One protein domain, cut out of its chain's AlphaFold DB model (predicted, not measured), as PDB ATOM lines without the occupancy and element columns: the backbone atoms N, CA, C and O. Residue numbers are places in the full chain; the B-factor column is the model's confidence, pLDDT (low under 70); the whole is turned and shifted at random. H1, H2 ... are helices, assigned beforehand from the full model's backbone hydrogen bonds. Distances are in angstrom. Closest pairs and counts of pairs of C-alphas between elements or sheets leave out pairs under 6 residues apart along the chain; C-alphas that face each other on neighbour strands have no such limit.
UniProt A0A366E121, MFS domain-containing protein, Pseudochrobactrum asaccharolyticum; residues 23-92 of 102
ATOM      1  N   ALA A  23     150.692  82.982  57.871       81.12
ATOM      2  CA  ALA A  23     149.540  83.855  58.106       81.12
ATOM      3  C   ALA A  23     148.224  83.103  58.420       81.12
ATOM      4  O   ALA A  23     147.576  83.460  59.403       81.12
ATOM      5  N   PRO A  24     147.828  82.040  57.684       82.38
ATOM      6  CA  PRO A  24     146.611  81.294  58.016       82.38
ATOM      7  C   PRO A  24     146.727  80.508  59.328       82.38
ATOM      8  O   PRO A  24     145.727  80.338  60.013       82.38
ATOM      9  N   ILE A  25     147.933  80.066  59.698       85.56
ATOM     10  CA  ILE A  25     148.174  79.363  60.967       85.56
ATOM     11  C   ILE A  25     147.950  80.328  62.131       85.56
ATOM     12  O   ILE A  25     147.232  80.005  63.066       85.56
ATOM     13  N   VAL A  26     148.501  81.542  62.042       88.75
ATOM     14  CA  VAL A  26     148.301  82.583  63.061       88.75
ATOM     15  C   VAL A  26     146.824  82.967  63.170       88.75
ATOM     16  O   VAL A  26     146.305  83.063  64.278       88.75
ATOM     17  N   ALA A  27     146.128  83.125  62.040       85.56
ATOM     18  CA  ALA A  27     144.695  83.416  62.033       85.56
ATOM     19  C   ALA A  27     143.864  82.295  62.690       85.56
ATOM     20  O   ALA A  27     142.988  82.590  63.500       85.56
ATOM     21  N   ALA A  28     144.172  81.025  62.398       86.25
ATOM     22  CA  ALA A  28     143.510  79.877  63.017       86.25
ATOM     23  C   ALA A  28     143.763  79.816  64.531       86.25
ATOM     24  O   ALA A  28     142.829  79.616  65.303       86.25
ATOM     25  N   THR A  29     145.001  80.059  64.970       91.19
ATOM     26  CA  THR A  29     145.339  80.085  66.397       91.19
ATOM     27  C   THR A  29     144.588  81.187  67.133       91.19
ATOM     28  O   THR A  29     144.028  80.928  68.192       91.19
ATOM     29  N   ILE A  30     144.542  82.406  66.587       94.19
ATOM     30  CA  ILE A  30     143.812  83.522  67.208       94.19
ATOM     31  C   ILE A  30     142.319  83.194  67.299       94.19
ATOM     32  O   ILE A  30     141.733  83.368  68.364       94.19
ATOM     33  N   GLY A  31     141.723  82.662  66.226       87.94
ATOM     34  CA  GLY A  31     140.327  82.217  66.233       87.94
ATOM     35  C   GLY A  31     140.051  81.185  67.331       87.94
ATOM     36  O   GLY A  31     139.144  81.378  68.136       87.94
ATOM     37  N   ASN A  32     140.902  80.163  67.439       88.75
ATOM     38  CA  ASN A  32     140.807  79.144  68.485       88.75
ATOM     39  C   ASN A  32     140.920  79.742  69.901       88.75
ATOM     40  O   ASN A  32     140.218  79.321  70.815       88.75
ATOM     41  N   MET A  33     141.788  80.737  70.104       93.06
ATOM     42  CA  MET A  33     141.908  81.409  71.404       93.06
ATOM     43  C   MET A  33     140.628  82.159  71.777       93.06
ATOM     44  O   MET A  33     140.184  82.062  72.919       93.06
ATOM     45  N   PHE A  34     140.018  82.873  70.828       93.06
ATOM     46  CA  PHE A  34     138.756  83.577  71.068       93.06
ATOM     47  C   PHE A  34     137.598  82.620  71.349       93.06
ATOM     48  O   PHE A  34     136.780  82.891  72.226       93.06
ATOM     49  N   GLU A  35     137.556  81.482  70.665       88.19
ATOM     50  CA  GLU A  35     136.556  80.453  70.925       88.19
ATOM     51  C   GLU A  35     136.691  79.870  72.341       88.19
ATOM     52  O   GLU A  35     135.700  79.765  73.071       88.19
ATOM     53  N   CYS A  36     137.917  79.532  72.756       89.31
ATOM     54  CA  CYS A  36     138.196  79.047  74.108       89.31
ATOM     55  C   CYS A  36     137.900  80.105  75.178       89.31
ATOM     56  O   CYS A  36     137.430  79.765  76.265       89.31
ATOM     57  N   PHE A  37     138.163  81.378  74.882       93.12
ATOM     58  CA  PHE A  37     137.892  82.487  75.790       93.12
ATOM     59  C   PHE A  37     136.398  82.617  76.104       93.12
ATOM     60  O   PHE A  37     136.026  82.689  77.276       93.12
ATOM     61  N   ASP A  38     135.548  82.580  75.078       88.44
ATOM     62  CA  ASP A  38     134.097  82.671  75.252       88.44
ATOM     63  C   ASP A  38     133.545  81.482  76.062       88.44
ATOM     64  O   ASP A  38     132.817  81.668  77.037       88.44
ATOM     65  N   ILE A  39     133.998  80.256  75.760       89.12
ATOM     66  CA  ILE A  39     133.641  79.055  76.542       89.12
ATOM     67  C   ILE A  39     134.012  79.215  78.021       89.12
ATOM     68  O   ILE A  39     133.236  78.851  78.906       89.12
ATOM     69  N   TYR A  40     135.210  79.731  78.294       92.25
ATOM     70  CA  TYR A  40     135.714  79.861  79.655       92.25
ATOM     71  C   TYR A  40     134.882  80.853  80.476       92.25
ATOM     72  O   TYR A  40     134.468  80.539  81.594       92.25
ATOM     73  N   ILE A  41     134.574  82.023  79.902       93.38
ATOM     74  CA  ILE A  41     133.694  83.011  80.540       93.38
ATOM     75  C   ILE A  41     132.312  82.415  80.789       93.38
ATOM     76  O   ILE A  41     131.760  82.571  81.880       93.38
ATOM     77  N   PHE A  42     131.768  81.694  79.809       88.50
ATOM     78  CA  PHE A  42     130.466  81.052  79.934       88.50
ATOM     79  C   PHE A  42     130.434  80.021  81.072       88.50
ATOM     80  O   PHE A  42     129.470  79.970  81.836       88.50
ATOM     81  N   GLY A  43     131.518  79.259  81.253       89.62
ATOM     82  CA  GLY A  43     131.682  78.326  82.368       89.62
ATOM     83  C   GLY A  43     131.691  79.012  83.737       89.62
ATOM     84  O   GLY A  43     131.021  78.549  84.659       89.62
ATOM     85  N   ILE A  44     132.381  80.149  83.874       93.31
ATOM     86  CA  ILE A  44     132.386  80.932  85.125       93.31
ATOM     87  C   ILE A  44     130.995  81.521  85.408       93.31
ATOM     88  O   ILE A  44     130.557  81.579  86.558       93.31
ATOM     89  N   MET A  45     130.276  81.934  84.364       92.56
ATOM     90  CA  MET A  45     128.929  82.504  84.467       92.56
ATOM     91  C   MET A  45     127.814  81.458  84.614       92.56
ATOM     92  O   MET A  45     126.658  81.834  84.824       92.56
ATOM     93  N   ALA A  46     128.140  80.163  84.569       90.75
ATOM     94  CA  ALA A  46     127.175  79.067  84.553       90.75
ATOM     95  C   ALA A  46     126.121  79.154  85.664       90.75
ATOM     96  O   ALA A  46     124.928  79.034  85.396       90.75
ATOM     97  N   GLY A  47     126.536  79.422  86.906       87.94
ATOM     98  CA  GLY A  47     125.613  79.517  88.043       87.94
ATOM     99  C   GLY A  47     124.624  80.681  87.931       87.94
ATOM    100  O   GLY A  47     123.443  80.528  88.250       87.94
ATOM    101  N   THR A  48     125.084  81.832  87.437       90.19
ATOM    102  CA  THR A  48     124.243  83.022  87.248       90.19
ATOM    103  C   THR A  48     123.241  82.804  86.119       90.19
ATOM    104  O   THR A  48     122.052  83.067  86.290       90.19
ATOM    105  N   ILE A  49     123.701  82.275  84.983       90.06
ATOM    106  CA  ILE A  49     122.850  82.018  83.815       90.06
ATOM    107  C   ILE A  49     121.830  80.918  84.136       90.06
ATOM    108  O   ILE A  49     120.650  81.075  83.828       90.06
ATOM    109  N   ALA A  50     122.239  79.851  84.829       91.25
ATOM    110  CA  ALA A  50     121.344  78.779  85.253       91.25
ATOM    111  C   ALA A  50     120.162  79.302  86.082       91.25
ATOM    112  O   ALA A  50     119.017  78.981  85.786       91.25
ATOM    113  N   ARG A  51     120.419  80.152  87.085       87.38
ATOM    114  CA  ARG A  51     119.356  80.718  87.932       87.38
ATOM    115  C   ARG A  51     118.462  81.716  87.197       87.38
ATOM    116  O   ARG A  51     117.277  81.791  87.504       87.38
ATOM    117  N   LEU A  52     119.020  82.473  86.250       89.50
ATOM    118  CA  LEU A  52     118.286  83.511  85.528       89.50
ATOM    119  C   LEU A  52     117.394  82.943  84.412       89.50
ATOM    120  O   LEU A  52     116.271  83.407  84.239       89.50
ATOM    121  N   TYR A  53     117.880  81.941  83.674       85.12
ATOM    122  CA  TYR A  53     117.186  81.382  82.507       85.12
ATOM    123  C   TYR A  53     116.439  80.077  82.799       85.12
ATOM    124  O   TYR A  53     115.449  79.783  82.134       85.12
ATOM    125  N   PHE A  54     116.871  79.312  83.803       86.12
ATOM    126  CA  PHE A  54     116.236  78.058  84.210       86.12
ATOM    127  C   PHE A  54     115.860  78.095  85.698       86.12
ATOM    128  O   PHE A  54     116.418  77.333  86.486       86.12
ATOM    129  N   PRO A  55     114.926  78.969  86.125       83.00
ATOM    130  CA  PRO A  55     114.521  79.045  87.523       83.00
ATOM    131  C   PRO A  55     113.790  77.760  87.947       83.00
ATOM    132  O   PRO A  55     112.593  77.593  87.714       83.00
ATOM    133  N   ALA A  56     114.512  76.830  88.573       84.50
ATOM    134  CA  ALA A  56     113.952  75.631  89.183       84.50
ATOM    135  C   ALA A  56     113.817  75.789  90.705       84.50
ATOM    136  O   ALA A  56     114.486  76.606  91.332       84.50
ATOM    137  N   LYS A  57     112.973  74.952  91.326       78.81
ATOM    138  CA  LYS A  57     112.809  74.919  92.793       78.81
ATOM    139  C   LYS A  57     114.096  74.536  93.536       78.81
ATOM    140  O   LYS A  57     114.243  74.880  94.702       78.81
ATOM    141  N   ASN A  58     114.998  73.827  92.860       84.44
ATOM    142  CA  ASN A  58     116.279  73.375  93.389       84.44
ATOM    143  C   ASN A  58     117.402  73.906  92.497       84.44
ATOM    144  O   ASN A  58     117.424  73.601  91.303       84.44
ATOM    145  N   ASP A  59     118.375  74.604  93.084       84.62
ATOM    146  CA  ASP A  59     119.534  75.161  92.367       84.62
ATOM    147  C   ASP A  59     120.301  74.111  91.544       84.62
ATOM    148  O   ASP A  59     120.778  74.391  90.444       84.62
ATOM    149  N   ALA A  60     120.382  72.876  92.047       87.75
ATOM    150  CA  ALA A  60     121.037  71.770  91.350       87.75
ATOM    151  C   ALA A  60     120.350  71.412  90.018       87.75
ATOM    152  O   ALA A  60     121.020  71.058  89.050       87.75
ATOM    153  N   VAL A  61     119.020  71.530  89.947       90.12
ATOM    154  CA  VAL A  61     118.248  71.229  88.731       90.12
ATOM    155  C   VAL A  61     118.445  72.328  87.687       90.12
ATOM    156  O   VAL A  61     118.592  72.022  86.506       90.12
ATOM    157  N   SER A  62     118.528  73.591  88.114       89.00
ATOM    158  CA  SER A  62     118.826  74.727  87.232       89.00
ATOM    159  C   SER A  62     120.194  74.575  86.559       89.00
ATOM    160  O   SER A  62     120.323  74.763  85.350       89.00
ATOM    161  N   LEU A  63     121.216  74.177  87.329       90.25
ATOM    162  CA  LEU A  63     122.556  73.900  86.800       90.25
ATOM    163  C   LEU A  63     122.558  72.713  85.833       90.25
ATOM    164  O   LEU A  63     123.199  72.786  84.787       90.25
ATOM    165  N   LEU A  64     121.822  71.642  86.142       93.44
ATOM    166  CA  LEU A  64     121.718  70.476  85.263       93.44
ATOM    167  C   LEU A  64     121.098  70.840  83.906       93.44
ATOM    168  O   LEU A  64     121.607  70.423  82.868       93.44
ATOM    169  N   LEU A  65     120.032  71.647  83.903       90.25
ATOM    170  CA  LEU A  65     119.388  72.142  82.680       90.25
ATOM    171  C   LEU A  65     120.319  73.048  81.866       90.25
ATOM    172  O   LEU A  65     120.393  72.923  80.640       90.25
ATOM    173  N   PHE A  66     121.067  73.918  82.546       92.06
ATOM    174  CA  PHE A  66     122.079  74.756  81.914       92.06
ATOM    175  C   PHE A  66     123.178  73.914  81.254       92.06
ATOM    176  O   PHE A  66     123.433  74.084  80.063       92.06
ATOM    177  N   PHE A  67     123.782  72.963  81.976       91.19
ATOM    178  CA  PHE A  67     124.809  72.081  81.415       91.19
ATOM    179  C   PHE A  67     124.262  71.177  80.309       91.19
ATOM    180  O   PHE A  67     124.969  70.922  79.338       91.19
ATOM    181  N   GLY A  68     123.005  70.736  80.408       92.94
ATOM    182  CA  GLY A  68     122.335  69.989  79.345       92.94
ATOM    183  C   GLY A  68     122.222  70.807  78.058       92.94
ATOM    184  O   GLY A  68     122.615  70.342  76.991       92.94
ATOM    185  N   THR A  69     121.771  72.058  78.164       89.44
ATOM    186  CA  THR A  69     121.661  72.977  77.018       89.44
ATOM    187  C   THR A  69     123.037  73.336  76.452       89.44
ATOM    188  O   THR A  69     123.241  73.305  75.240       89.44
ATOM    189  N   PHE A  70     124.006  73.607  77.328       88.31
ATOM    190  CA  PHE A  70     125.389  73.875  76.944       88.31
ATOM    191  C   PHE A  70     126.040  72.673  76.237       88.31
ATOM    192  O   PHE A  70     126.749  72.829  75.239       88.31
ATOM    193  N   GLY A  71     125.743  71.455  76.692       89.38
ATOM    194  CA  GLY A  71     126.173  70.223  76.041       89.38
ATOM    195  C   GLY A  71     125.663  70.127  74.604       89.38
ATOM    196  O   GLY A  71     126.446  69.840  73.703       89.38
ATOM    197  N   VAL A  72     124.389  70.456  74.355       91.00
ATOM    198  CA  VAL A  72     123.808  70.466  72.998       91.00
ATOM    199  C   VAL A  72     124.558  71.426  72.072       91.00
ATOM    200  O   VAL A  72     124.884  71.062  70.942       91.00
ATOM    201  N   THR A  73     124.899  72.628  72.543       85.44
ATOM    202  CA  THR A  73     125.688  73.581  71.744       85.44
ATOM    203  C   THR A  73     127.093  73.078  71.418       85.44
ATOM    204  O   THR A  73     127.610  73.382  70.344       85.44
ATOM    205  N   TYR A  74     127.693  72.251  72.280       84.38
ATOM    206  CA  TYR A  74     128.996  71.647  72.005       84.38
ATOM    207  C   TYR A  74     128.944  70.668  70.824       84.38
ATOM    208  O   TYR A  74     129.894  70.597  70.054       84.38
ATOM    209  N   PHE A  75     127.819  69.975  70.616       87.38
ATOM    210  CA  PHE A  75     127.594  69.144  69.425       87.38
ATOM    211  C   PHE A  75     127.250  69.962  68.175       87.38
ATOM    212  O   PHE A  75     127.530  69.528  67.058       87.38
ATOM    213  N   ALA A  76     126.672  71.154  68.336       86.88
ATOM    214  CA  ALA A  76     126.372  72.031  67.209       86.88
ATOM    215  C   ALA A  76     127.644  72.545  66.507       86.88
ATOM    216  O   ALA A  76     127.624  72.732  65.291       86.88
ATOM    217  N   ARG A  77     128.758  72.718  67.238       83.94
ATOM    218  CA  ARG A  77     130.056  73.147  66.680       83.94
ATOM    219  C   ARG A  77     130.650  72.181  65.645       83.94
ATOM    220  O   ARG A  77     130.786  72.610  64.502       83.94
ATOM    221  N   PRO A  78     130.910  70.891  65.941       84.81
ATOM    222  CA  PRO A  78     131.427  69.954  64.943       84.81
ATOM    223  C   PRO A  78     130.447  69.769  63.783       84.81
ATOM    224  O   PRO A  78     130.862  69.588  62.643       84.81
ATOM    225  N   LEU A  79     129.137  69.867  64.036       85.75
ATOM    226  CA  LEU A  79     128.138  69.803  62.973       85.75
ATOM    227  C   LEU A  79     128.270  70.991  62.004       85.75
ATOM    228  O   LEU A  79     128.285  70.807  60.788       85.75
ATOM    229  N   GLY A  80     128.408  72.203  62.545       78.62
ATOM    230  CA  GLY A  80     128.655  73.415  61.772       78.62
ATOM    231  C   GLY A  80     129.988  73.364  61.028       78.62
ATOM    232  O   GLY A  80     130.039  73.718  59.853       78.62
ATOM    233  N   GLU A  81     131.040  72.854  61.666       78.69
ATOM    234  CA  GLU A  81     132.369  72.683  61.071       78.69
ATOM    235  C   GLU A  81     132.389  71.659  59.937       78.69
ATOM    236  O   GLU A  81     133.025  71.907  58.920       78.69
ATOM    237  N   ILE A  82     131.670  70.540  60.047       84.44
ATOM    238  CA  ILE A  82     131.567  69.557  58.957       84.44
ATOM    239  C   ILE A  82     130.859  70.181  57.750       84.44
ATOM    240  O   ILE A  82     131.297  70.017  56.610       84.44
ATOM    241  N   ILE A  83     129.770  70.919  57.982       82.81
ATOM    242  CA  ILE A  83     128.997  71.557  56.910       82.81
ATOM    243  C   ILE A  83     129.813  72.678  56.255       82.81
ATOM    244  O   ILE A  83     129.960  72.696  55.032       82.81
ATOM    245  N   LEU A  84     130.369  73.595  57.051       76.88
ATOM    246  CA  LEU A  84     131.149  74.738  56.571       76.88
ATOM    247  C   LEU A  84     132.524  74.328  56.037       76.88
ATOM    248  O   LEU A  84     133.006  74.946  55.094       76.88
ATOM    249  N   GLY A  85     133.134  73.275  56.577       75.56
ATOM    250  CA  GLY A  85     134.377  72.682  56.087       75.56
ATOM    251  C   GLY A  85     134.182  72.054  54.712       75.56
ATOM    252  O   GLY A  85     134.892  72.405  53.772       75.56
ATOM    253  N   ASN A  86     133.133  71.240  54.544       75.44
ATOM    254  CA  ASN A  86     132.767  70.694  53.235       75.44
ATOM    255  C   ASN A  86     132.390  71.796  52.234       75.44
ATOM    256  O   ASN A  86     132.700  71.698  51.044       75.44
ATOM    257  N   LEU A  87     131.712  72.852  52.691       70.06
ATOM    258  CA  LEU A  87     131.375  74.001  51.856       70.06
ATOM    259  C   LEU A  87     132.629  74.807  51.472       70.06
ATOM    260  O   LEU A  87     132.757  75.231  50.326       70.06
ATOM    261  N   GLY A  88     133.576  74.962  52.397       63.91
ATOM    262  CA  GLY A  88     134.867  75.615  52.188       63.91
ATOM    263  C   GLY A  88     135.762  74.870  51.196       63.91
ATOM    264  O   GLY A  88     136.364  75.511  50.329       63.91
ATOM    265  N   ASP A  89     135.771  73.534  51.256       66.88
ATOM    266  CA  ASP A  89     136.482  72.670  50.305       66.88
ATOM    267  C   ASP A  89     135.864  72.714  48.902       66.88
ATOM    268  O   ASP A  89     136.584  72.690  47.903       66.88
ATOM    269  N   LYS A  90     134.534  72.846  48.794       62.91
ATOM    270  CA  LYS A  90     133.837  72.913  47.498       62.91
ATOM    271  C   LYS A  90     133.843  74.301  46.849       62.91
ATOM    272  O   LYS A  90     133.876  74.393  45.624       62.91
ATOM    273  N   ILE A  91     133.785  75.383  47.629       59.94
ATOM    274  CA  ILE A  91     133.637  76.760  47.111       59.94
ATOM    275  C   ILE A  91     134.989  77.443  46.841       59.94
ATOM    276  O   ILE A  91     135.058  78.403  46.066       59.94
ATOM    277  N   GLY A  92     136.076  76.911  47.407       57.22
ATOM    278  CA  GLY A  92     137.421  77.452  47.262       57.22
ATOM    279  C   GLY A  92     137.622  78.690  48.139       57.22
ATOM    280  O   GLY A  92     136.880  79.670  48.056       57.22
TER     281      GLY A  92
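Overview. This is residues 23 to 92 of the 102 residues of the protein "MFS domain-containing protein" of Pseudochrobactrum asaccharolyticum (UniProt A0A366E121). The printed part is an open U: the long helices H1 and H3 are its two arms, and the short helix H2 with the turn after it makes the closed end. Residues 23 to 38 of H1 and 75 to 92 stick out. The 70 printed residues, with H1, H2 and H3 in that order, are all helix by class and only just loose, close to extended, with a radius of gyration of the C-alphas of 16.4 A and spans of 52 by 22 by 13 A.

Arrangement. H1, residues 23 to 44, and H2, residues 46 to 53, meet only through their link. H2 touches H3, residues 59 to 91, which touches H2 with its residues 59 to 66 alone; the closest C-alphas of the two, those of Ala 50 and Ser 62, are 5.2 A apart. Their lines are about perpendicular, at 82 degrees. H1 and H3 are near each other, with 5 pairs of C-alphas within 10 A. In H1 and H2 every O i to N i+4 pair is within hydrogen-bond range; in H3, 28 of 29.

Along the chain. H1 begins at C-alpha 23 (149.540, 83.855, 58.106) and is 32.1 A long. H2 measures 10.5 A. H3 is 47.4 A long and ends at C-alpha 91 (133.637, 76.760, 47.111).

Size, cuts and confidence. The C-alphas farthest apart, of Lys 57 and Gly 92, are 51.8 A apart. The printed part has no cut, and both links are tight. Residues 88 to 92 have pLDDT under 70.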